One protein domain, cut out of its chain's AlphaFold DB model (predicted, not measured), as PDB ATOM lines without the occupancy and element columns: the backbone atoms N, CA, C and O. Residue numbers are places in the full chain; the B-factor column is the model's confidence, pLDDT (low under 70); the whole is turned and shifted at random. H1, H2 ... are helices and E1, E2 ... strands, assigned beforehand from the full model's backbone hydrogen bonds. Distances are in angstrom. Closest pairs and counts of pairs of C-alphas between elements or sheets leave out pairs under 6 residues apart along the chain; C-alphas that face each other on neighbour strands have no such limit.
ATOM      1  N   LEU A  72     334.262 158.699 282.925       95.31
ATOM      2  CA  LEU A  72     333.730 157.386 282.602       95.31
ATOM      3  C   LEU A  72     332.934 157.434 281.308       95.31
ATOM      4  O   LEU A  72     332.072 158.284 281.102       95.31
ATOM      5  N   TYR A  73     333.178 156.431 280.478       96.06
ATOM      6  CA  TYR A  73     332.431 156.175 279.262       96.06
ATOM      7  C   TYR A  73     331.851 154.775 279.321       96.06
ATOM      8  O   TYR A  73     332.503 153.831 279.775       96.06
ATOM      9  N   HIS A  74     330.621 154.633 278.855       96.38
ATOM     10  CA  HIS A  74     329.992 153.340 278.715       96.38
ATOM     11  C   HIS A  74     330.201 152.831 277.287       96.38
ATOM     12  O   HIS A  74     329.736 153.429 276.323       96.38
ATOM     13  N   LEU A  75     330.930 151.722 277.165       97.25
ATOM     14  CA  LEU A  75     331.143 150.994 275.924       97.25
ATOM     15  C   LEU A  75     330.288 149.726 275.925       97.25
ATOM     16  O   LEU A  75     330.485 148.835 276.756       97.25
ATOM     17  N   THR A  76     329.404 149.608 274.942       96.69
ATOM     18  CA  THR A  76     328.675 148.370 274.656       96.69
ATOM     19  C   THR A  76     329.338 147.651 273.487       96.69
ATOM     20  O   THR A  76     329.487 148.234 272.420       96.69
ATOM     21  N   LEU A  77     329.742 146.390 273.672       97.50
ATOM     22  CA  LEU A  77     330.344 145.539 272.634       97.50
ATOM     23  C   LEU A  77     329.412 144.374 272.308       97.50
ATOM     24  O   LEU A  77     329.205 143.498 273.154       97.50
ATOM     25  N   THR A  78     328.896 144.326 271.083       95.06
ATOM     26  CA  THR A  78     327.950 143.287 270.646       95.06
ATOM     27  C   THR A  78     328.537 142.403 269.545       95.06
ATOM     28  O   THR A  78     329.642 142.630 269.049       95.06
ATOM     29  N   LEU A  79     327.812 141.348 269.187       94.88
ATOM     30  CA  LEU A  79     328.124 140.437 268.093       94.88
ATOM     31  C   LEU A  79     326.834 139.732 267.642       94.88
ATOM     32  O   LEU A  79     325.818 139.823 268.335       94.88
ATOM     33  N   PRO A  80     326.846 139.027 266.499       94.69
ATOM     34  CA  PRO A  80     325.698 138.246 266.063       94.69
ATOM     35  C   PRO A  80     325.260 137.209 267.100       94.69
ATOM     36  O   PRO A  80     326.049 136.754 267.934       94.69
ATOM     37  N   ASN A  81     323.991 136.813 267.013       96.19
ATOM     38  CA  ASN A  81     323.441 135.789 267.889       96.19
ATOM     39  C   ASN A  81     324.168 134.453 267.696       96.19
ATOM     40  O   ASN A  81     324.625 134.130 266.601       96.19
ATOM     41  N   CYS A  82     324.229 133.665 268.763       95.94
ATOM     42  CA  CYS A  82     324.784 132.316 268.766       95.94
ATOM     43  C   CYS A  82     323.798 131.329 269.390       95.94
ATOM     44  O   CYS A  82     322.860 131.727 270.088       95.94
ATOM     45  N   THR A  83     324.017 130.042 269.139       97.25
ATOM     46  CA  THR A  83     323.223 128.976 269.763       97.25
ATOM     47  C   THR A  83     323.628 128.749 271.219       97.25
ATOM     48  O   THR A  83     324.727 129.127 271.643       97.25
ATOM     49  N   GLY A  84     322.777 128.093 272.012       93.88
ATOM     50  CA  GLY A  84     323.095 127.763 273.405       93.88
ATOM     51  C   GLY A  84     324.333 126.872 273.543       93.88
ATOM     52  O   GLY A  84     325.109 127.027 274.489       93.88
ATOM     53  N   VAL A  85     324.562 125.989 272.566       96.06
ATOM     54  CA  VAL A  85     325.746 125.114 272.497       96.06
ATOM     55  C   VAL A  85     327.022 125.929 272.260       96.06
ATOM     56  O   VAL A  85     328.060 125.659 272.867       96.06
ATOM     57  N   GLU A  86     326.949 126.964 271.425       96.50
ATOM     58  CA  GLU A  86     328.090 127.820 271.093       96.50
ATOM     59  C   GLU A  86     328.352 128.904 272.138       96.50
ATOM     60  O   GLU A  86     329.468 129.419 272.209       96.50
ATOM     61  N   LEU A  87     327.368 129.241 272.978       94.94
ATOM     62  CA  LEU A  87     327.429 130.377 273.901       94.94
ATOM     63  C   LEU A  87     328.707 130.399 274.749       94.94
ATOM     64  O   LEU A  87     329.312 131.457 274.939       94.94
ATOM     65  N   ARG A  88     329.155 129.236 275.241       96.00
ATOM     66  CA  ARG A  88     330.389 129.161 276.034       96.00
ATOM     67  C   ARG A  88     331.624 129.516 275.208       96.00
ATOM     68  O   ARG A  88     332.452 130.309 275.651       96.00
ATOM     69  N   TYR A  89     331.730 128.946 274.015       96.62
ATOM     70  CA  TYR A  89     332.827 129.211 273.095       96.62
ATOM     71  C   TYR A  89     332.837 130.675 272.637       96.62
ATOM     72  O   TYR A  89     333.887 131.322 272.626       96.62
ATOM     73  N   THR A  90     331.660 131.220 272.335       97.12
ATOM     74  CA  THR A  90     331.455 132.627 271.995       97.12
ATOM     75  C   THR A  90     331.919 133.542 273.126       97.12
ATOM     76  O   THR A  90     332.705 134.458 272.887       97.12
ATOM     77  N   TYR A  91     331.542 133.253 274.375       96.56
ATOM     78  CA  TYR A  91     332.028 133.996 275.538       96.56
ATOM     79  C   TYR A  91     333.560 133.971 275.655       96.56
ATOM     80  O   TYR A  91     334.181 135.014 275.875       96.56
ATOM     81  N   ASP A  92     334.186 132.804 275.484       97.19
ATOM     82  CA  ASP A  92     335.641 132.670 275.595       97.19
ATOM     83  C   ASP A  92     336.363 133.459 274.485       97.19
ATOM     84  O   ASP A  92     337.390 134.101 274.742       97.19
ATOM     85  N   LYS A  93     335.803 133.491 273.267       97.12
ATOM     86  CA  LYS A  93     336.261 134.375 272.181       97.12
ATOM     87  C   LYS A  93     336.138 135.845 272.555       97.12
ATOM     88  O   LYS A  93     337.126 136.572 272.455       97.12
ATOM     89  N   MET A  94     334.969 136.273 273.031       97.69
ATOM     90  CA  MET A  94     334.739 137.658 273.447       97.69
ATOM     91  C   MET A  94     335.703 138.073 274.560       97.69
ATOM     92  O   MET A  94     336.276 139.155 274.505       97.69
ATOM     93  N   ALA A  95     335.939 137.222 275.560       97.31
ATOM     94  CA  ALA A  95     336.867 137.518 276.646       97.31
ATOM     95  C   ALA A  95     338.314 137.691 276.147       97.31
ATOM     96  O   ALA A  95     339.010 138.613 276.582       97.31
ATOM     97  N   LYS A  96     338.761 136.845 275.208       97.38
ATOM     98  CA  LYS A  96     340.082 136.969 274.567       97.38
ATOM     99  C   LYS A  96     340.183 138.235 273.713       97.38
ATOM    100  O   LYS A  96     341.181 138.949 273.817       97.38
ATOM    101  N   ALA A  97     339.160 138.523 272.909       97.50
ATOM    102  CA  ALA A  97     339.081 139.732 272.097       97.50
ATOM    103  C   ALA A  97     339.113 140.985 272.980       97.50
ATOM    104  O   ALA A  97     339.925 141.873 272.748       97.50
ATOM    105  N   PHE A  98     338.336 141.011 274.065       97.81
ATOM    106  CA  PHE A  98     338.297 142.137 274.997       97.81
ATOM    107  C   PHE A  98     339.661 142.377 275.646       97.81
ATOM    108  O   PHE A  98     340.147 143.503 275.667       97.81
ATOM    109  N   LYS A  99     340.343 141.315 276.097       96.25
ATOM    110  CA  LYS A  99     341.707 141.435 276.636       96.25
ATOM    111  C   LYS A  99     342.665 142.065 275.621       96.25
ATOM    112  O   LYS A  99     343.515 142.862 276.006       96.25
ATOM    113  N   ARG A 100     342.556 141.711 274.336       95.50
ATOM    114  CA  ARG A 100     343.376 142.318 273.275       95.50
ATOM    115  C   ARG A 100     342.991 143.772 273.016       95.50
ATOM    116  O   ARG A 100     343.897 144.585 272.902       95.50
ATOM    117  N   LEU A 101     341.698 144.099 272.992       95.62
ATOM    118  CA  LEU A 101     341.209 145.475 272.865       95.62
ATOM    119  C   LEU A 101     341.782 146.371 273.971       95.62
ATOM    120  O   LEU A 101     342.385 147.392 273.668       95.62
ATOM    121  N   ILE A 102     341.701 145.942 275.234       95.31
ATOM    122  CA  ILE A 102     342.291 146.687 276.355       95.31
ATOM    123  C   ILE A 102     343.802 146.866 276.185       95.31
ATOM    124  O   ILE A 102     344.322 147.940 276.461       95.31
ATOM    125  N   ARG A 103     344.523 145.857 275.677       93.50
ATOM    126  CA  ARG A 103     345.961 146.010 275.404       93.50
ATOM    127  C   ARG A 103     346.258 147.096 274.369       93.50
ATOM    128  O   ARG A 103     347.237 147.808 274.562       93.50
ATOM    129  N   TYR A 104     345.424 147.247 273.336       92.56
ATOM    130  CA  TYR A 104     345.533 148.370 272.400       92.56
ATOM    131  C   TYR A 104     345.273 149.709 273.106       92.56
ATOM    132  O   TYR A 104     346.105 150.602 273.008       92.56
ATOM    133  N   LEU A 105     344.192 149.819 273.892       92.06
ATOM    134  CA  LEU A 105     343.863 151.054 274.625       92.06
ATOM    135  C   LEU A 105     344.949 151.465 275.632       92.06
ATOM    136  O   LEU A 105     345.205 152.646 275.819       92.06
ATOM    137  N   THR A 106     345.608 150.496 276.273       90.31
ATOM    138  CA  THR A 106     346.718 150.761 277.208       90.31
ATOM    139  C   THR A 106     348.035 151.149 276.529       90.31
ATOM    140  O   THR A 106     348.981 151.477 277.234       90.31
ATOM    141  N   GLY A 107     348.157 151.007 275.205       85.25
ATOM    142  CA  GLY A 107     349.440 151.132 274.497       85.25
ATOM    143  C   GLY A 107     350.383 149.926 274.653       85.25
ATOM    144  O   GLY A 107     351.424 149.866 274.022       85.25
ATOM    145  N   ASN A 108     350.022 148.887 275.416       82.44
ATOM    146  CA  ASN A 108     350.845 147.671 275.580       82.44
ATOM    147  C   ASN A 108     350.896 146.762 274.337       82.44
ATOM    148  O   ASN A 108     351.487 145.672 274.354       82.44
ATOM    149  N   LEU A 109     350.156 147.117 273.296       80.31
ATOM    150  CA  LEU A 109     350.150 146.430 272.020       80.31
ATOM    151  C   LEU A 109     350.112 147.492 270.931       80.31
ATOM    152  O   LEU A 109     349.047 147.863 270.453       80.31
ATOM    153  N   GLU A 110     351.286 147.982 270.565       66.44
ATOM    154  CA  GLU A 110     351.434 148.942 269.481       66.44
ATOM    155  C   GLU A 110     351.573 148.200 268.150       66.44
ATOM    156  O   GLU A 110     352.292 147.203 268.029       66.44
ATOM    157  N   TRP A 111     350.917 148.707 267.115       72.12
ATOM    158  CA  TRP A 111     351.433 148.562 265.759       72.12
ATOM    159  C   TRP A 111     351.329 149.923 265.068       72.12
ATOM    160  O   TRP A 111     350.435 150.711 265.368       72.12
ATOM    161  N   LYS A 112     352.244 150.169 264.120       59.28
ATOM    162  CA  LYS A 112     352.281 151.314 263.188       59.28
ATOM    163  C   LYS A 112     350.928 151.574 262.489       59.28
ATOM    164  O   LYS A 112     350.727 151.142 261.354       59.28
ATOM    165  N   GLY A 113     349.987 152.237 263.156       66.44
ATOM    166  CA  GLY A 113     348.682 152.590 262.587       66.44
ATOM    167  C   GLY A 113     347.521 152.713 263.574       66.44
ATOM    168  O   GLY A 113     346.492 153.248 263.182       66.44
ATOM    169  N   LEU A 114     347.663 152.251 264.820       77.06
ATOM    170  CA  LEU A 114     346.677 152.476 265.884       77.06
ATOM    171  C   LEU A 114     347.335 153.217 267.040       77.06
ATOM    172  O   LEU A 114     348.188 152.650 267.719       77.06
ATOM    173  N   ASP A 115     346.907 154.456 267.262       81.19
ATOM    174  CA  ASP A 115     347.313 155.260 268.407       81.19
ATOM    175  C   ASP A 115     346.079 155.610 269.248       81.19
ATOM    176  O   ASP A 115     345.163 156.282 268.778       81.19
ATOM    177  N   PHE A 116     346.049 155.099 270.480       87.06
ATOM    178  CA  PHE A 116     345.018 155.381 271.486       87.06
ATOM    179  C   PHE A 116     345.547 156.272 272.618       87.06
ATOM    180  O   PHE A 116     344.865 156.458 273.626       87.06
ATOM    181  N   SER A 117     346.765 156.807 272.494       85.12
ATOM    182  CA  SER A 117     347.412 157.593 273.550       85.12
ATOM    183  C   SER A 117     346.566 158.798 273.974       85.12
ATOM    184  O   SER A 117     346.430 159.066 275.170       85.12
ATOM    185  N   ASN A 118     345.898 159.451 273.019       89.69
ATOM    186  CA  ASN A 118     345.011 160.587 273.267       89.69
ATOM    187  C   ASN A 118     343.709 160.226 274.005       89.69
ATOM    188  O   ASN A 118     343.034 161.132 274.481       89.69
ATOM    189  N   TRP A 119     343.356 158.944 274.159       92.81
ATOM    190  CA  TRP A 119     342.170 158.527 274.926       92.81
ATOM    191  C   TRP A 119     342.445 158.529 276.434       92.81
ATOM    192  O   TRP A 119     341.517 158.590 277.238       92.81
ATOM    193  N   GLY A 120     343.716 158.452 276.847       93.56
ATOM    194  CA  GLY A 120     344.095 158.494 278.260       93.56
ATOM    195  C   GLY A 120     343.501 157.350 279.088       93.56
ATOM    196  O   GLY A 120     343.019 157.583 280.195       93.56
ATOM    197  N   TYR A 121     343.500 156.120 278.566       94.94
ATOM    198  CA  TYR A 121     342.938 154.956 279.261       94.94
ATOM    199  C   TYR A 121     343.613 154.706 280.622       94.94
ATOM    200  O   TYR A 121     344.836 154.582 280.711       94.94
ATOM    201  N   LYS A 122     342.806 154.581 281.684       95.44
ATOM    202  CA  LYS A 122     343.262 154.278 283.056       95.44
ATOM    203  C   LYS A 122     342.774 152.938 283.586       95.44
ATOM    204  O   LYS A 122     343.414 152.355 284.458       95.44
ATOM    205  N   GLY A 123     341.668 152.425 283.062       94.50
ATOM    206  CA  GLY A 123     341.113 151.161 283.522       94.50
ATOM    207  C   GLY A 123     339.720 150.901 282.982       94.50
ATOM    208  O   GLY A 123     339.142 151.715 282.260       94.50
ATOM    209  N   SER A 124     339.177 149.735 283.324       95.06
ATOM    210  CA  SER A 124     337.816 149.384 282.936       95.06
ATOM    211  C   SER A 124     337.197 148.311 283.819       95.06
ATOM    212  O   SER A 124     337.884 147.370 284.219       95.06
ATOM    213  N   VAL A 125     335.882 148.383 283.997       93.06
ATOM    214  CA  VAL A 125     335.055 147.313 284.570       93.06
ATOM    215  C   VAL A 125     334.127 146.798 283.478       93.06
ATOM    216  O   VAL A 125     333.570 147.595 282.733       93.06
ATOM    217  N   ARG A 126     333.945 145.477 283.369       94.00
ATOM    218  CA  ARG A 126     333.022 144.877 282.393       94.00
ATOM    219  C   ARG A 126     332.008 143.937 283.032       94.00
ATOM    220  O   ARG A 126     332.316 143.255 284.009       94.00
ATOM    221  N   SER A 127     330.854 143.825 282.393       93.06
ATOM    222  CA  SER A 127     329.762 142.902 282.702       93.06
ATOM    223  C   SER A 127     329.311 142.199 281.427       93.06
ATOM    224  O   SER A 127     329.326 142.798 280.355       93.06
ATOM    225  N   LEU A 128     328.955 140.916 281.531       93.31
ATOM    226  CA  LEU A 128     328.376 140.147 280.429       93.31
ATOM    227  C   LEU A 128     326.865 140.165 280.567       93.31
ATOM    228  O   LEU A 128     326.353 139.613 281.533       93.31
ATOM    229  N   GLU A 129     326.165 140.662 279.563       91.31
ATOM    230  CA  GLU A 129     324.730 140.469 279.434       91.31
ATOM    231  C   GLU A 129     324.440 139.482 278.300       91.31
ATOM    232  O   GLU A 129     325.122 139.458 277.278       91.31
ATOM    233  N   VAL A 130     323.455 138.606 278.503       91.44
ATOM    234  CA  VAL A 130     322.991 137.672 277.473       91.44
ATOM    235  C   VAL A 130     321.473 137.723 277.439       91.44
ATOM    236  O   VAL A 130     320.810 137.247 278.365       91.44
ATOM    237  N   THR A 131     320.925 138.279 276.363       91.19
ATOM    238  CA  THR A 131     319.492 138.187 276.063       91.19
ATOM    239  C   THR A 131     319.238 136.957 275.195       91.19
ATOM    240  O   THR A 131     320.144 136.472 274.516       91.19
ATOM    241  N   PHE A 132     318.037 136.380 275.256       92.50
ATOM    242  CA  PHE A 132     317.733 135.163 274.503       92.50
ATOM    243  C   PHE A 132     316.272 135.094 274.059       92.50
ATOM    244  O   PHE A 132     315.376 135.605 274.733       92.50
ATOM    245  N   LYS A 133     316.040 134.423 272.928       92.81
ATOM    246  CA  LYS A 133     314.715 134.028 272.435       92.81
ATOM    247  C   LYS A 133     314.819 132.619 271.851       92.81
ATOM    248  O   LYS A 133     315.414 132.431 270.795       92.81
ATOM    249  N   GLY A 134     314.252 131.627 272.540       92.94
ATOM    250  CA  GLY A 134     314.476 130.219 272.192       92.94
ATOM    251  C   GLY A 134     315.957 129.849 272.331       92.94
ATOM    252  O   GLY A 134     316.579 130.222 273.321       92.94
ATOM    253  N   ASP A 135     316.516 129.173 271.325       93.56
ATOM    254  CA  ASP A 135     317.945 128.814 271.256       93.56
ATOM    255  C   ASP A 135     318.818 129.897 270.584       93.56
ATOM    256  O   ASP A 135     319.935 129.643 270.157       93.56
ATOM    257  N   SER A 136     318.317 131.127 270.457       95.81
ATOM    258  CA  SER A 136     319.084 132.257 269.928       95.81
ATOM    259  C   SER A 136     319.499 133.177 271.071       95.81
ATOM    260  O   SER A 136     318.649 133.854 271.656       95.81
ATOM    261  N   TYR A 137     320.799 133.245 271.348       95.88
ATOM    262  CA  TYR A 137     321.397 134.041 272.419       95.88
ATOM    263  C   TYR A 137     322.186 135.219 271.850       95.88
ATOM    264  O   TYR A 137     322.992 135.042 270.940       95.88
ATOM    265  N   HIS A 138     322.002 136.405 272.425       94.94
ATOM    266  CA  HIS A 138     322.698 137.634 272.055       94.94
ATOM    267  C   HIS A 138     323.595 138.109 273.212       94.94
ATOM    268  O   HIS A 138     323.171 138.915 274.053       94.94
ATOM    269  N   PRO A 139     324.819 137.560 273.325       94.94
ATOM    270  CA  PRO A 139     325.774 138.005 274.323       94.94
ATOM    271  C   PRO A 139     326.352 139.375 273.950       94.94
ATOM    272  O   PRO A 139     326.703 139.617 272.800       94.94
ATOM    273  N   HIS A 140     326.510 140.252 274.932       95.19
ATOM    274  CA  HIS A 140     327.185 141.537 274.772       95.19
ATOM    275  C   HIS A 140     327.891 141.945 276.067       95.19
ATOM    276  O   HIS A 140     327.543 141.491 277.161       95.19
ATOM    277  N   PHE A 141     328.935 142.765 275.946       97.06
ATOM    278  CA  PHE A 141     329.585 143.363 277.106       97.06
ATOM    279  C   PHE A 141     329.128 144.795 277.310       97.06
ATOM    280  O   PHE A 141     329.188 145.591 276.381       97.06
ATOM    281  N   HIS A 142     328.797 145.107 278.556       96.06
ATOM    282  CA  HIS A 142     328.750 146.465 279.076       96.06
ATOM    283  C   HIS A 142     330.069 146.757 279.770       96.06
ATOM    284  O   HIS A 142     330.514 145.971 280.611       96.06
ATOM    285  N   VAL A 143     330.717 147.855 279.403       96.75
ATOM    286  CA  VAL A 143     332.049 148.198 279.893       96.75
ATOM    287  C   VAL A 143     332.056 149.650 280.338       96.75
ATOM    288  O   VAL A 143     331.816 150.540 279.537       96.75
ATOM    289  N   ALA A 144     332.372 149.897 281.603       96.00
ATOM    290  CA  ALA A 144     332.756 151.222 282.064       96.00
ATOM    291  C   ALA A 144     334.248 151.402 281.784       96.00
ATOM    292  O   ALA A 144     335.070 150.673 282.347       96.00
ATOM    293  N   LEU A 145     334.590 152.320 280.889       96.31
ATOM    294  CA  LEU A 145     335.954 152.711 280.554       96.31
ATOM    295  C   LEU A 145     336.293 154.010 281.274       96.31
ATOM    296  O   LEU A 145     335.549 154.977 281.158       96.31
ATOM    297  N   TRP A 146     337.428 154.049 281.964       96.06
ATOM    298  CA  TRP A 146     337.961 155.284 282.528       96.06
ATOM    299  C   TRP A 146     338.976 155.887 281.559       96.06
ATOM    300  O   TRP A 146     340.067 155.336 281.377       96.06
ATOM    301  N   LEU A 147     338.587 156.990 280.919       95.62
ATOM    302  CA  LEU A 147     339.326 157.677 279.863       95.62
ATOM    303  C   LEU A 147     339.536 159.135 280.277       95.62
ATOM    304  O   LEU A 147     338.571 159.860 280.478       95.62
ATOM    305  N   THR A 148     340.790 159.561 280.436       94.94
ATOM    306  CA  THR A 148     341.127 160.939 280.853       94.94
ATOM    307  C   THR A 148     341.496 161.850 279.685       94.94
ATOM    308  O   THR A 148     341.889 162.995 279.899       94.94
ATOM    309  N   GLY A 149     341.471 161.331 278.455       91.69
ATOM    310  CA  GLY A 149     341.660 162.133 277.255       91.69
ATOM    311  C   GLY A 149     340.521 163.133 277.092       91.69
ATOM    312  O   GLY A 149     339.358 162.775 277.253       91.69
ATOM    313  N   GLN A 150     340.838 164.379 276.758       81.56
ATOM    314  CA  GLN A 150     339.827 165.380 276.420       81.56
ATOM    315  C   GLN A 150     339.592 165.389 274.911       81.56
ATOM    316  O   GLN A 150     340.542 165.246 274.142       81.56
ATOM    317  N   ASN A 151     338.335 165.570 274.491       80.62
ATOM    318  CA  ASN A 151     337.933 165.703 273.083       80.62
ATOM    319  C   ASN A 151     338.450 164.574 272.171       80.62
ATOM    320  O   ASN A 151     338.729 164.788 270.994       80.62
ATOM    321  N   PHE A 152     338.621 163.366 272.718       85.62
ATOM    322  CA  PHE A 152     339.092 162.227 271.930       85.62
ATOM    323  C   PHE A 152     337.992 161.660 271.031       85.62
ATOM    324  O   PHE A 152     338.331 160.984 270.066       85.62
ATOM    325  N   LEU A 153     336.714 161.908 271.347       89.00
ATOM    326  CA  LEU A 153     335.564 161.603 270.496       89.00
ATOM    327  C   LEU A 153     335.365 162.734 269.489       89.00
ATOM    328  O   LEU A 153     335.357 163.902 269.868       89.00
ATOM    329  N   GLY A 154     335.221 162.367 268.219       89.31
ATOM    330  CA  GLY A 154     334.863 163.296 267.155       89.31
ATOM    331  C   GLY A 154     333.356 163.507 267.050       89.31
ATOM    332  O   GLY A 154     332.574 163.002 267.858       89.31
ATOM    333  N   GLU A 155     332.962 164.223 266.003       92.44
ATOM    334  CA  GLU A 155     331.560 164.444 265.660       92.44
ATOM    335  C   GLU A 155     330.864 163.135 265.258       92.44
ATOM    336  O   GLU A 155     331.452 162.230 264.653       92.44
ATOM    337  N   TYR A 156     329.582 163.036 265.600       93.88
ATOM    338  CA  TYR A 156     328.748 161.878 265.300       93.88
ATOM    339  C   TYR A 156     328.068 162.073 263.945       93.88
ATOM    340  O   TYR A 156     326.912 162.478 263.878       93.88
ATOM    341  N   GLU A 157     328.790 161.792 262.863       95.38
ATOM    342  CA  GLU A 157     328.322 162.043 261.488       95.38
ATOM    343  C   GLU A 157     328.180 160.762 260.655       95.38
ATOM    344  O   GLU A 157     327.506 160.746 259.623       95.38
ATOM    345  N   ASN A 158     328.784 159.659 261.100       94.06
ATOM    346  CA  ASN A 158     328.794 158.423 260.334       94.06
ATOM    347  C   ASN A 158     327.507 157.623 260.529       94.06
ATOM    348  O   ASN A 158     326.982 157.493 261.637       94.06
ATOM    349  N   THR A 159     327.048 156.995 259.448       94.94
ATOM    350  CA  THR A 159     325.940 156.036 259.471       94.94
ATOM    351  C   THR A 159     326.414 154.656 259.047       94.94
ATOM    352  O   THR A 159     327.282 154.503 258.186       94.94
ATOM    353  N   ASN A 160     325.823 153.623 259.635       94.25
ATOM    354  CA  ASN A 160     325.919 152.263 259.120       94.25
ATOM    355  C   ASN A 160     324.641 151.479 259.444       94.25
ATOM    356  O   ASN A 160     323.659 152.043 259.912       94.25
ATOM    357  N   VAL A 161     324.626 150.167 259.198       92.56
ATOM    358  CA  VAL A 161     323.425 149.341 259.428       92.56
ATOM    359  C   VAL A 161     322.926 149.370 260.880       92.56
ATOM    360  O   VAL A 161     321.742 149.157 261.108       92.56
ATOM    361  N   TYR A 162     323.800 149.651 261.851       93.56
ATOM    362  CA  TYR A 162     323.462 149.745 263.273       93.56
ATOM    363  C   TYR A 162     322.921 151.121 263.673       93.56
ATOM    364  O   TYR A 162     322.440 151.278 264.791       93.56
ATOM    365  N   SER A 163     322.971 152.103 262.771       93.31
ATOM    366  CA  SER A 163     322.354 153.417 262.961       93.31
ATOM    367  C   SER A 163     320.830 153.364 262.881       93.31
ATOM    368  O   SER A 163     320.167 154.295 263.336       93.31
ATOM    369  N   TYR A 164     320.267 152.299 262.305       93.38
ATOM    370  CA  TYR A 164     318.849 152.206 261.974       93.38
ATOM    371  C   TYR A 164     318.154 151.084 262.748       93.38
ATOM    372  O   TYR A 164     318.663 149.967 262.845       93.38
ATOM    373  N   ASP A 165     316.954 151.366 263.251       89.38
ATOM    374  CA  ASP A 165     316.037 150.361 263.790       89.38
ATOM    375  C   ASP A 165     314.961 150.033 262.749       89.38
ATOM    376  O   ASP A 165     314.330 150.926 262.189       89.38
ATOM    377  N   PHE A 166     314.745 148.742 262.496       87.88
ATOM    378  CA  PHE A 166     313.802 148.234 261.495       87.88
ATOM    379  C   PHE A 166     312.560 147.571 262.109       87.88
ATOM    380  O   PHE A 166     311.763 146.972 261.386       87.88
ATOM    381  N   ARG A 167     312.356 147.654 263.433       83.69
ATOM    382  CA  ARG A 167     311.209 147.019 264.122       83.69
ATOM    383  C   ARG A 167     309.844 147.455 263.587       83.69
ATOM    384  O   ARG A 167     308.908 146.663 263.630       83.69
ATOM    385  N   ASN A 168     309.743 148.674 263.061       81.94
ATOM    386  CA  ASN A 168     308.502 149.236 262.520       81.94
ATOM    387  C   ASN A 168     308.319 148.982 261.008       81.94
ATOM    388  O   ASN A 168     307.396 149.522 260.406       81.94
ATOM    389  N   GLY A 169     309.186 148.181 260.375       80.44
ATOM    390  CA  GLY A 169     309.115 147.853 258.943       80.44
ATOM    391  C   GLY A 169     309.767 148.879 258.008       80.44
ATOM    392  O   GLY A 169     309.976 148.581 256.835       80.44
ATOM    393  N   PHE A 170     310.153 150.047 258.520       83.69
ATOM    394  CA  PHE A 170     310.997 151.038 257.849       83.69
ATOM    395  C   PHE A 170     312.195 151.382 258.743       83.69
ATOM    396  O   PHE A 170     312.103 151.268 259.964       83.69
ATOM    397  N   GLY A 171     313.324 151.753 258.131       86.50
ATOM    398  CA  GLY A 171     314.556 152.078 258.853       86.50
ATOM    399  C   GLY A 171     314.470 153.448 259.513       86.50
ATOM    400  O   GLY A 171     314.588 154.468 258.838       86.50
ATOM    401  N   GLU A 172     314.275 153.475 260.827       90.94
ATOM    402  CA  GLU A 172     314.290 154.699 261.627       90.94
ATOM    403  C   GLU A 172     315.718 154.976 262.105       90.94
ATOM    404  O   GLU A 172     316.308 154.140 262.792       90.94
ATOM    405  N   LEU A 173     316.282 156.138 261.756       92.75
ATOM    406  CA  LEU A 173     317.598 156.543 262.249       92.75
ATOM    407  C   LEU A 173     317.533 156.757 263.768       92.75
ATOM    408  O   LEU A 173     316.842 157.655 264.242       92.75
ATOM    409  N   LYS A 174     318.262 155.935 264.523       92.12
ATOM    410  CA  LYS A 174     318.362 156.019 265.985       92.12
ATOM    411  C   LYS A 174     319.618 156.734 266.452       92.12
ATOM    412  O   LYS A 174     319.580 157.396 267.482       92.12
ATOM    413  N   GLN A 175     320.720 156.561 265.732       93.06
ATOM    414  CA  GLN A 175     322.034 156.976 266.202       93.06
ATOM    415  C   GLN A 175     323.010 157.166 265.035       93.06
ATOM    416  O   GLN A 175     323.028 156.374 264.094       93.06
ATOM    417  N   LEU A 176     323.866 158.180 265.141       95.00
ATOM    418  CA  LEU A 176     325.071 158.343 264.326       95.00
ATOM    419  C   LEU A 176     326.295 157.842 265.104       95.00
ATOM    420  O   LEU A 176     326.211 157.624 266.309       95.00
ATOM    421  N   PHE A 177     327.419 157.643 264.428       95.69
ATOM    422  CA  PHE A 177     328.664 157.184 265.041       95.69
ATOM    423  C   PHE A 177     329.797 158.171 264.782       95.69
ATOM    424  O   PHE A 177     329.900 158.749 263.696       95.69
ATOM    425  N   CYS A 178     330.684 158.322 265.757       94.56
ATOM    426  CA  CYS A 178     331.960 159.005 265.550       94.56
ATOM    427  C   CYS A 178     333.021 158.040 264.984       94.56
ATOM    428  O   CYS A 178     332.887 156.814 265.061       94.56
ATOM    429  N   GLU A 179     334.113 158.576 264.434       93.31
ATOM    430  CA  GLU A 179     335.224 157.779 263.879       93.31
ATOM    431  C   GLU A 179     335.807 156.781 264.893       93.31
ATOM    432  O   GLU A 179     336.186 155.660 264.556       93.31
ATOM    433  N   GLN A 180     335.839 157.169 266.165       93.50
ATOM    434  CA  GLN A 180     336.348 156.378 267.279       93.50
ATOM    435  C   GLN A 180     335.486 155.138 267.531       93.50
ATOM    436  O   GLN A 180     336.012 154.047 267.766       93.50
ATOM    437  N   GLU A 181     334.164 155.281 267.449       95.06
ATOM    438  CA  GLU A 181     333.250 154.146 267.521       95.06
ATOM    439  C   GLU A 181     333.413 153.248 266.302       95.06
ATOM    440  O   GLU A 181     333.596 152.045 266.476       95.06
ATOM    441  N   ILE A 182     333.436 153.807 265.086       95.75
ATOM    442  CA  ILE A 182     333.656 153.035 263.851       95.75
ATOM    443  C   ILE A 182     334.962 152.233 263.931       95.75
ATOM    444  O   ILE A 182     335.001 151.052 263.572       95.75
ATOM    445  N   LEU A 183     336.019 152.832 264.474       94.88
ATOM    446  CA  LEU A 183     337.288 152.162 264.711       94.88
ATOM    447  C   LEU A 183     337.134 150.977 265.674       94.88
ATOM    448  O   LEU A 183     337.577 149.868 265.356       94.88
ATOM    449  N   ILE A 184     336.470 151.166 266.820       95.88
ATOM    450  CA  ILE A 184     336.195 150.072 267.766       95.88
ATOM    451  C   ILE A 184     335.340 148.981 267.111       95.88
ATOM    452  O   ILE A 184     335.638 147.801 267.297       95.88
ATOM    453  N   GLN A 185     334.316 149.334 266.329       97.31
ATOM    454  CA  GLN A 185     333.456 148.379 265.617       97.31
ATOM    455  C   GLN A 185     334.281 147.456 264.712       97.31
ATOM    456  O   GLN A 185     334.111 146.229 264.728       97.31
ATOM    457  N   LYS A 186     335.213 148.038 263.949       96.75
ATOM    458  CA  LYS A 186     336.118 147.303 263.057       96.75
ATOM    459  C   LYS A 186     337.112 146.442 263.835       96.75
ATOM    460  O   LYS A 186     337.246 145.253 263.547       96.75
ATOM    461  N   ILE A 187     337.770 146.991 264.858       96.00
ATOM    462  CA  ILE A 187     338.716 146.237 265.699       96.00
ATOM    463  C   ILE A 187     338.018 145.052 266.367       96.00
ATOM    464  O   ILE A 187     338.543 143.938 266.368       96.00
ATOM    465  N   TRP A 188     336.826 145.274 266.917       97.69
ATOM    466  CA  TRP A 188     336.052 144.244 267.593       97.69
ATOM    467  C   TRP A 188     335.680 143.097 266.651       97.69
ATOM    468  O   TRP A 188     335.896 141.930 266.991       97.69
ATOM    469  N   TYR A 189     335.231 143.422 265.434       97.81
ATOM    470  CA  TYR A 189     334.986 142.443 264.376       97.81
ATOM    471  C   TYR A 189     336.237 141.616 264.059       97.81
ATOM    472  O   TYR A 189     336.186 140.383 264.080       97.81
ATOM    473  N   LEU A 190     337.370 142.273 263.797       96.94
ATOM    474  CA  LEU A 190     338.615 141.597 263.426       96.94
ATOM    475  C   LEU A 190     339.080 140.650 264.540       96.94
ATOM    476  O   LEU A 190     339.408 139.490 264.282       96.94
ATOM    477  N   LEU A 191     339.043 141.111 265.793       96.56
ATOM    478  CA  LEU A 191     339.461 140.322 266.951       96.56
ATOM    479  C   LEU A 191     338.583 139.089 267.181       96.56
ATOM    480  O   LEU A 191     339.119 138.011 267.454       96.56
ATOM    481  N   LEU A 192     337.259 139.224 267.069       96.56
ATOM    482  CA  LEU A 192     336.329 138.104 267.245       96.56
ATOM    483  C   LEU A 192     336.441 137.060 266.132       96.56
ATOM    484  O   LEU A 192     336.309 135.862 266.397       96.56
ATOM    485  N   ASN A 193     336.744 137.506 264.913       96.38
ATOM    486  CA  ASN A 193     336.956 136.637 263.759       96.38
ATOM    487  C   ASN A 193     338.396 136.103 263.658       96.38
ATOM    488  O   ASN A 193     338.743 135.445 262.681       96.38
ATOM    489  N   GLY A 194     339.241 136.358 264.665       94.75
ATOM    490  CA  GLY A 194     340.620 135.864 264.709       94.75
ATOM    491  C   GLY A 194     341.540 136.486 263.656       94.75
ATOM    492  O   GLY A 194     342.636 135.977 263.423       94.75
ATOM    493  N   GLN A 195     341.118 137.582 263.030       94.81
ATOM    494  CA  GLN A 195     341.885 138.288 262.017       94.81
ATOM    495  C   GLN A 195     342.935 139.182 262.681       94.81
ATOM    496  O   GLN A 195     342.789 139.645 263.822       94.81
ATOM    497  N   LYS A 196     344.051 139.401 261.980       91.69
ATOM    498  CA  LYS A 196     345.052 140.361 262.442       91.69
ATOM    499  C   LYS A 196     344.469 141.751 262.279       91.69
ATOM    500  O   LYS A 196     344.015 142.104 261.202       91.69
ATOM    501  N   VAL A 197     344.524 142.524 263.353       92.69
ATOM    502  CA  VAL A 197     344.253 143.949 263.280       92.69
ATOM    503  C   VAL A 197     345.516 144.565 262.667       92.69
ATOM    504  O   VAL A 197     346.597 144.420 263.237       92.69
ATOM    505  N   THR A 198     345.384 145.124 261.465       91.19
ATOM    506  CA  THR A 198     346.376 145.907 260.701       91.19
ATOM    507  C   THR A 198     345.684 147.089 260.013       91.19
ATOM    508  O   THR A 198     344.453 147.108 259.923       91.19
ATOM    509  N   LYS A 199     346.448 148.070 259.510       90.25
ATOM    510  CA  LYS A 199     345.871 149.278 258.900       90.25
ATOM    511  C   LYS A 199     345.045 148.886 257.678       90.25
ATOM    512  O   LYS A 199     343.852 149.149 257.635       90.25
ATOM    513  N   ASP A 200     345.643 148.082 256.806       91.38
ATOM    514  CA  ASP A 200     344.984 147.535 255.621       91.38
ATOM    515  C   ASP A 200     343.708 146.753 255.967       91.38
ATOM    516  O   ASP A 200     342.701 146.874 255.274       91.38
ATOM    517  N   SER A 201     343.704 145.968 257.056       93.56
ATOM    518  CA  SER A 201     342.503 145.227 257.473       93.56
ATOM    519  C   SER A 201     341.379 146.138 257.978       93.56
ATOM    520  O   SER A 201     340.212 145.835 257.760       93.56
ATOM    521  N   ILE A 202     341.707 147.256 258.636       93.50
ATOM    522  CA  ILE A 202     340.723 148.237 259.110       93.50
ATOM    523  C   ILE A 202     340.179 149.035 257.922       93.50
ATOM    524  O   ILE A 202     338.965 149.215 257.800       93.50
ATOM    525  N   ASP A 203     341.064 149.482 257.033       92.50
ATOM    526  CA  ASP A 203     340.715 150.320 255.886       92.50
ATOM    527  C   ASP A 203     339.890 149.532 254.853       92.50
ATOM    528  O   ASP A 203     338.917 150.048 254.308       92.50
ATOM    529  N   SER A 204     340.211 148.250 254.639       94.19
ATOM    530  CA  SER A 204     339.450 147.369 253.736       94.19
ATOM    531  C   SER A 204     338.112 146.894 254.311       94.19
ATOM    532  O   SER A 204     337.204 146.536 253.552       94.19
ATOM    533  N   LEU A 205     337.955 146.888 255.640       95.12
ATOM    534  CA  LEU A 205     336.724 146.445 256.281       95.12
ATOM    535  C   LEU A 205     335.644 147.526 256.179       95.12
ATOM    536  O   LEU A 205     335.729 148.582 256.805       95.12
ATOM    537  N   LYS A 206     334.581 147.224 255.429       92.62
ATOM    538  CA  LYS A 206     333.439 148.135 255.251       92.62
ATOM    539  C   LYS A 206     332.572 148.264 256.501       92.62
ATOM    540  O   LYS A 206     332.067 149.343 256.781       92.62
ATOM    541  N   LEU A 207     332.377 147.166 257.232       93.62
ATOM    542  CA  LEU A 207     331.455 147.102 258.363       93.62
ATOM    543  C   LEU A 207     332.029 146.237 259.487       93.62
ATOM    544  O   LEU A 207     332.456 145.108 259.251       93.62
ATOM    545  N   GLY A 208     332.013 146.776 260.705       95.50
ATOM    546  CA  GLY A 208     332.352 146.053 261.927       95.50
ATOM    547  C   GLY A 208     331.137 145.429 262.621       95.50
ATOM    548  O   GLY A 208     330.054 145.307 262.048       95.50
ATOM    549  N   TYR A 209     331.302 145.047 263.884       96.44
ATOM    550  CA  TYR A 209     330.171 144.711 264.759       96.44
ATOM    551  C   TYR A 209     329.702 145.934 265.530       96.44
ATOM    552  O   TYR A 209     330.481 146.861 265.704       96.44
ATOM    553  N   SER A 210     328.447 145.941 265.988       94.12
ATOM    554  CA  SER A 210     327.899 147.093 266.702       94.12
ATOM    555  C   SER A 210     328.629 147.305 268.028       94.12
ATOM    556  O   SER A 210     328.671 146.427 268.900       94.12
ATOM    557  N   CYS A 211     329.199 148.498 268.145       95.12
ATOM    558  CA  CYS A 211     329.843 149.017 269.332       95.12
ATOM    559  C   CYS A 211     329.367 150.454 269.509       95.12
ATOM    560  O   CYS A 211     329.390 151.216 268.539       95.12
ATOM    561  N   ILE A 212     328.939 150.788 270.723       95.06
ATOM    562  CA  ILE A 212     328.425 152.114 271.085       95.06
ATOM    563  C   ILE A 212     329.240 152.614 272.266       95.06
ATOM    564  O   ILE A 212     329.400 151.871 273.237       95.06
ATOM    565  N   LEU A 213     329.758 153.834 272.168       95.12
ATOM    566  CA  LEU A 213     330.551 154.485 273.200       95.12
ATOM    567  C   LEU A 213     329.952 155.857 273.497       95.12
ATOM    568  O   LEU A 213     329.983 156.740 272.651       95.12
ATOM    569  N   HIS A 214     329.469 156.060 274.716       93.06
ATOM    570  CA  HIS A 214     328.919 157.346 275.146       93.06
ATOM    571  C   HIS A 214     329.394 157.709 276.553       93.06
ATOM    572  O   HIS A 214     329.894 156.862 277.295       93.06
ATOM    573  N   GLN A 215     329.262 158.985 276.919       93.44
ATOM    574  CA  GLN A 215     329.556 159.451 278.277       93.44
ATOM    575  C   GLN A 215     328.688 158.697 279.292       93.44
ATOM    576  O   GLN A 215     327.483 158.578 279.094       93.44
ATOM    577  N   PHE A 216     329.271 158.220 280.389       94.06
ATOM    578  CA  PHE A 216     328.555 157.398 281.364       94.06
ATOM    579  C   PHE A 216     327.381 158.153 282.020       94.06
ATOM    580  O   PHE A 216     327.548 159.255 282.546       94.06
ATOM    581  N   ILE A 217     326.194 157.536 282.028       93.62
ATOM    582  CA  ILE A 217     324.960 158.075 282.630       93.62
ATOM    583  C   ILE A 217     324.415 157.159 283.735       93.62
ATOM    584  O   ILE A 217     324.736 155.976 283.801       93.62
ATOM    585  N   ASP A 218     323.507 157.660 284.583       89.75
ATOM    586  CA  ASP A 218     322.962 156.894 285.725       89.75
ATOM    587  C   ASP A 218     322.354 155.545 285.333       89.75
ATOM    588  O   ASP A 218     322.423 154.561 286.078       89.75
ATOM    589  N   SER A 219     321.732 155.487 284.155       89.62
ATOM    590  CA  SER A 219     321.103 154.260 283.677       89.62
ATOM    591  C   SER A 219     322.118 153.151 283.366       89.62
ATOM    592  O   SER A 219     321.760 151.972 283.436       89.62
ATOM    593  N   ASP A 220     323.387 153.501 283.122       92.06
ATOM    594  CA  ASP A 220     324.456 152.555 282.803       92.06
ATOM    595  C   ASP A 220     324.884 151.741 284.029       92.06
ATOM    596  O   ASP A 220     325.261 150.577 283.889       92.06
ATOM    597  N   TYR A 221     324.722 152.262 285.254       90.50
ATOM    598  CA  TYR A 221     324.973 151.483 286.473       90.50
ATOM    599  C   TYR A 221     324.155 150.197 286.519       90.50
ATOM    600  O   TYR A 221     324.647 149.148 286.944       90.50
ATOM    601  N   LYS A 222     322.903 150.255 286.054       87.19
ATOM    602  CA  LYS A 222     322.030 149.080 286.013       87.19
ATOM    603  C   LYS A 222     322.558 148.033 285.039       87.19
ATOM    604  O   LYS A 222     322.474 146.854 285.371       87.19
ATOM    605  N   GLN A 223     323.100 148.454 283.896       86.31
ATOM    606  CA  GLN A 223     323.635 147.581 282.842       86.31
ATOM    607  C   GLN A 223     324.994 146.987 283.250       86.31
ATOM    608  O   GLN A 223     325.232 145.786 283.128       86.31
ATOM    609  N   LEU A 224     325.864 147.798 283.856       87.56
ATOM    610  CA  LEU A 224     327.168 147.362 284.346       87.56
ATOM    611  C   LEU A 224     327.057 146.408 285.545       87.56
ATOM    612  O   LEU A 224     327.860 145.489 285.691       87.56
ATOM    613  N   LEU A 225     326.066 146.600 286.418       85.69
ATOM    614  CA  LEU A 225     325.924 145.834 287.662       85.69
ATOM    615  C   LEU A 225     324.763 144.823 287.625       85.69
ATOM    616  O   LEU A 225     324.414 144.262 288.664       85.69
ATOM    617  N   SER A 226     324.194 144.550 286.441       73.44
ATOM    618  CA  SER A 226     323.143 143.536 286.215       73.44
ATOM    619  C   SER A 226     323.625 142.089 286.387       73.44
ATOM    620  O   SER A 226     322.816 141.209 286.695       73.44
TER     621      SER A 226
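What this domain is: This is residues 72 to 226 of the 227 residues of the protein "Replication protein" of Clostridium sp. MCF-1 (UniProt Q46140). A twisted sheet of four strands, with E2 and E3 forming a long hairpin, is covered on one face by the long helix H1 and by H2, while the short helix H4 packs on the other face. H3 packs on H2, away from the sheet. The printed part has 155 residues, with four named helices and four named strands in the order E1 H1 E2 E3 H2 H3 E4 H4. The sheet runs E2 E3 E1 E4, all antiparallel, and the class is mixed, helices and strands. The whole is compact, with a radius of gyration of the C-alphas of 15.5 A, and spans 43 by 35 by 33 A.

How they stand to each other: In the sheet, E1, residues 72 to 77, is an inner strand between E3, residues 136 to 147, and the edge strand E4, residues 211 to 215. N 75 and O 143 are 2.8 A apart, and N 74 and O 214 2.8 A, both within hydrogen-bond range. H1, residues 87 to 105, is on the sheet over E3 and the edge strand E2, residues 121 to 133, at a height of 9.5 A, along the strands at 19 degrees to E3 on the local plane. E2 and E3 form a hairpin; N 127 and O 142 are within hydrogen-bond range at 2.8 A. H2, residues 179 to 192, is on the same face as H1, over E4; its closest C-alphas to E4 are Gln 185 and Cys 211, 5.2 A. Residues 93 to 101 of H1 touch residues 187 to 192 of H2, closest at the C-alphas of Ala 97 and Leu 191, 5.2 A, with a steep tilt of 47 degrees, opposite ways. H3, residues 199 to 204, touches H2, about perpendicular at 85 degrees, closest at the C-alphas of Lys 186 and Ile 202, 6.1 A. H4, residues 218 to 224, is on the opposite face, at a height of 9.1 A. E1, H1, E2 and E3, H2, H3, E4 are split strand-helix-strand units, each with another strand between its two strands, and both crossovers are right-handed. In H1, H2 and H3 every O i to N i+4 pair is within hydrogen-bond range; in H4 1 of 3 is, beside 3 of 4 O i to N i+3 pairs.

Where its parts are: E1 begins at C-alpha 72, (333.730, 157.386, 282.602). H1 is 26.4 A long, E2 35.8 A, E3 34.0 A and H2 20.0 A. H4 ends at C-alpha 224, (327.168, 147.362, 284.346).

The domain as a whole: The two C-alphas farthest apart, of Asn 108 and Gly 169, are 44.9 A apart. The printed part has no cut. The links H1 to E2 and E3 to H2 are long. Residue 110 and residues 112 to 113 are under 70 in pLDDT.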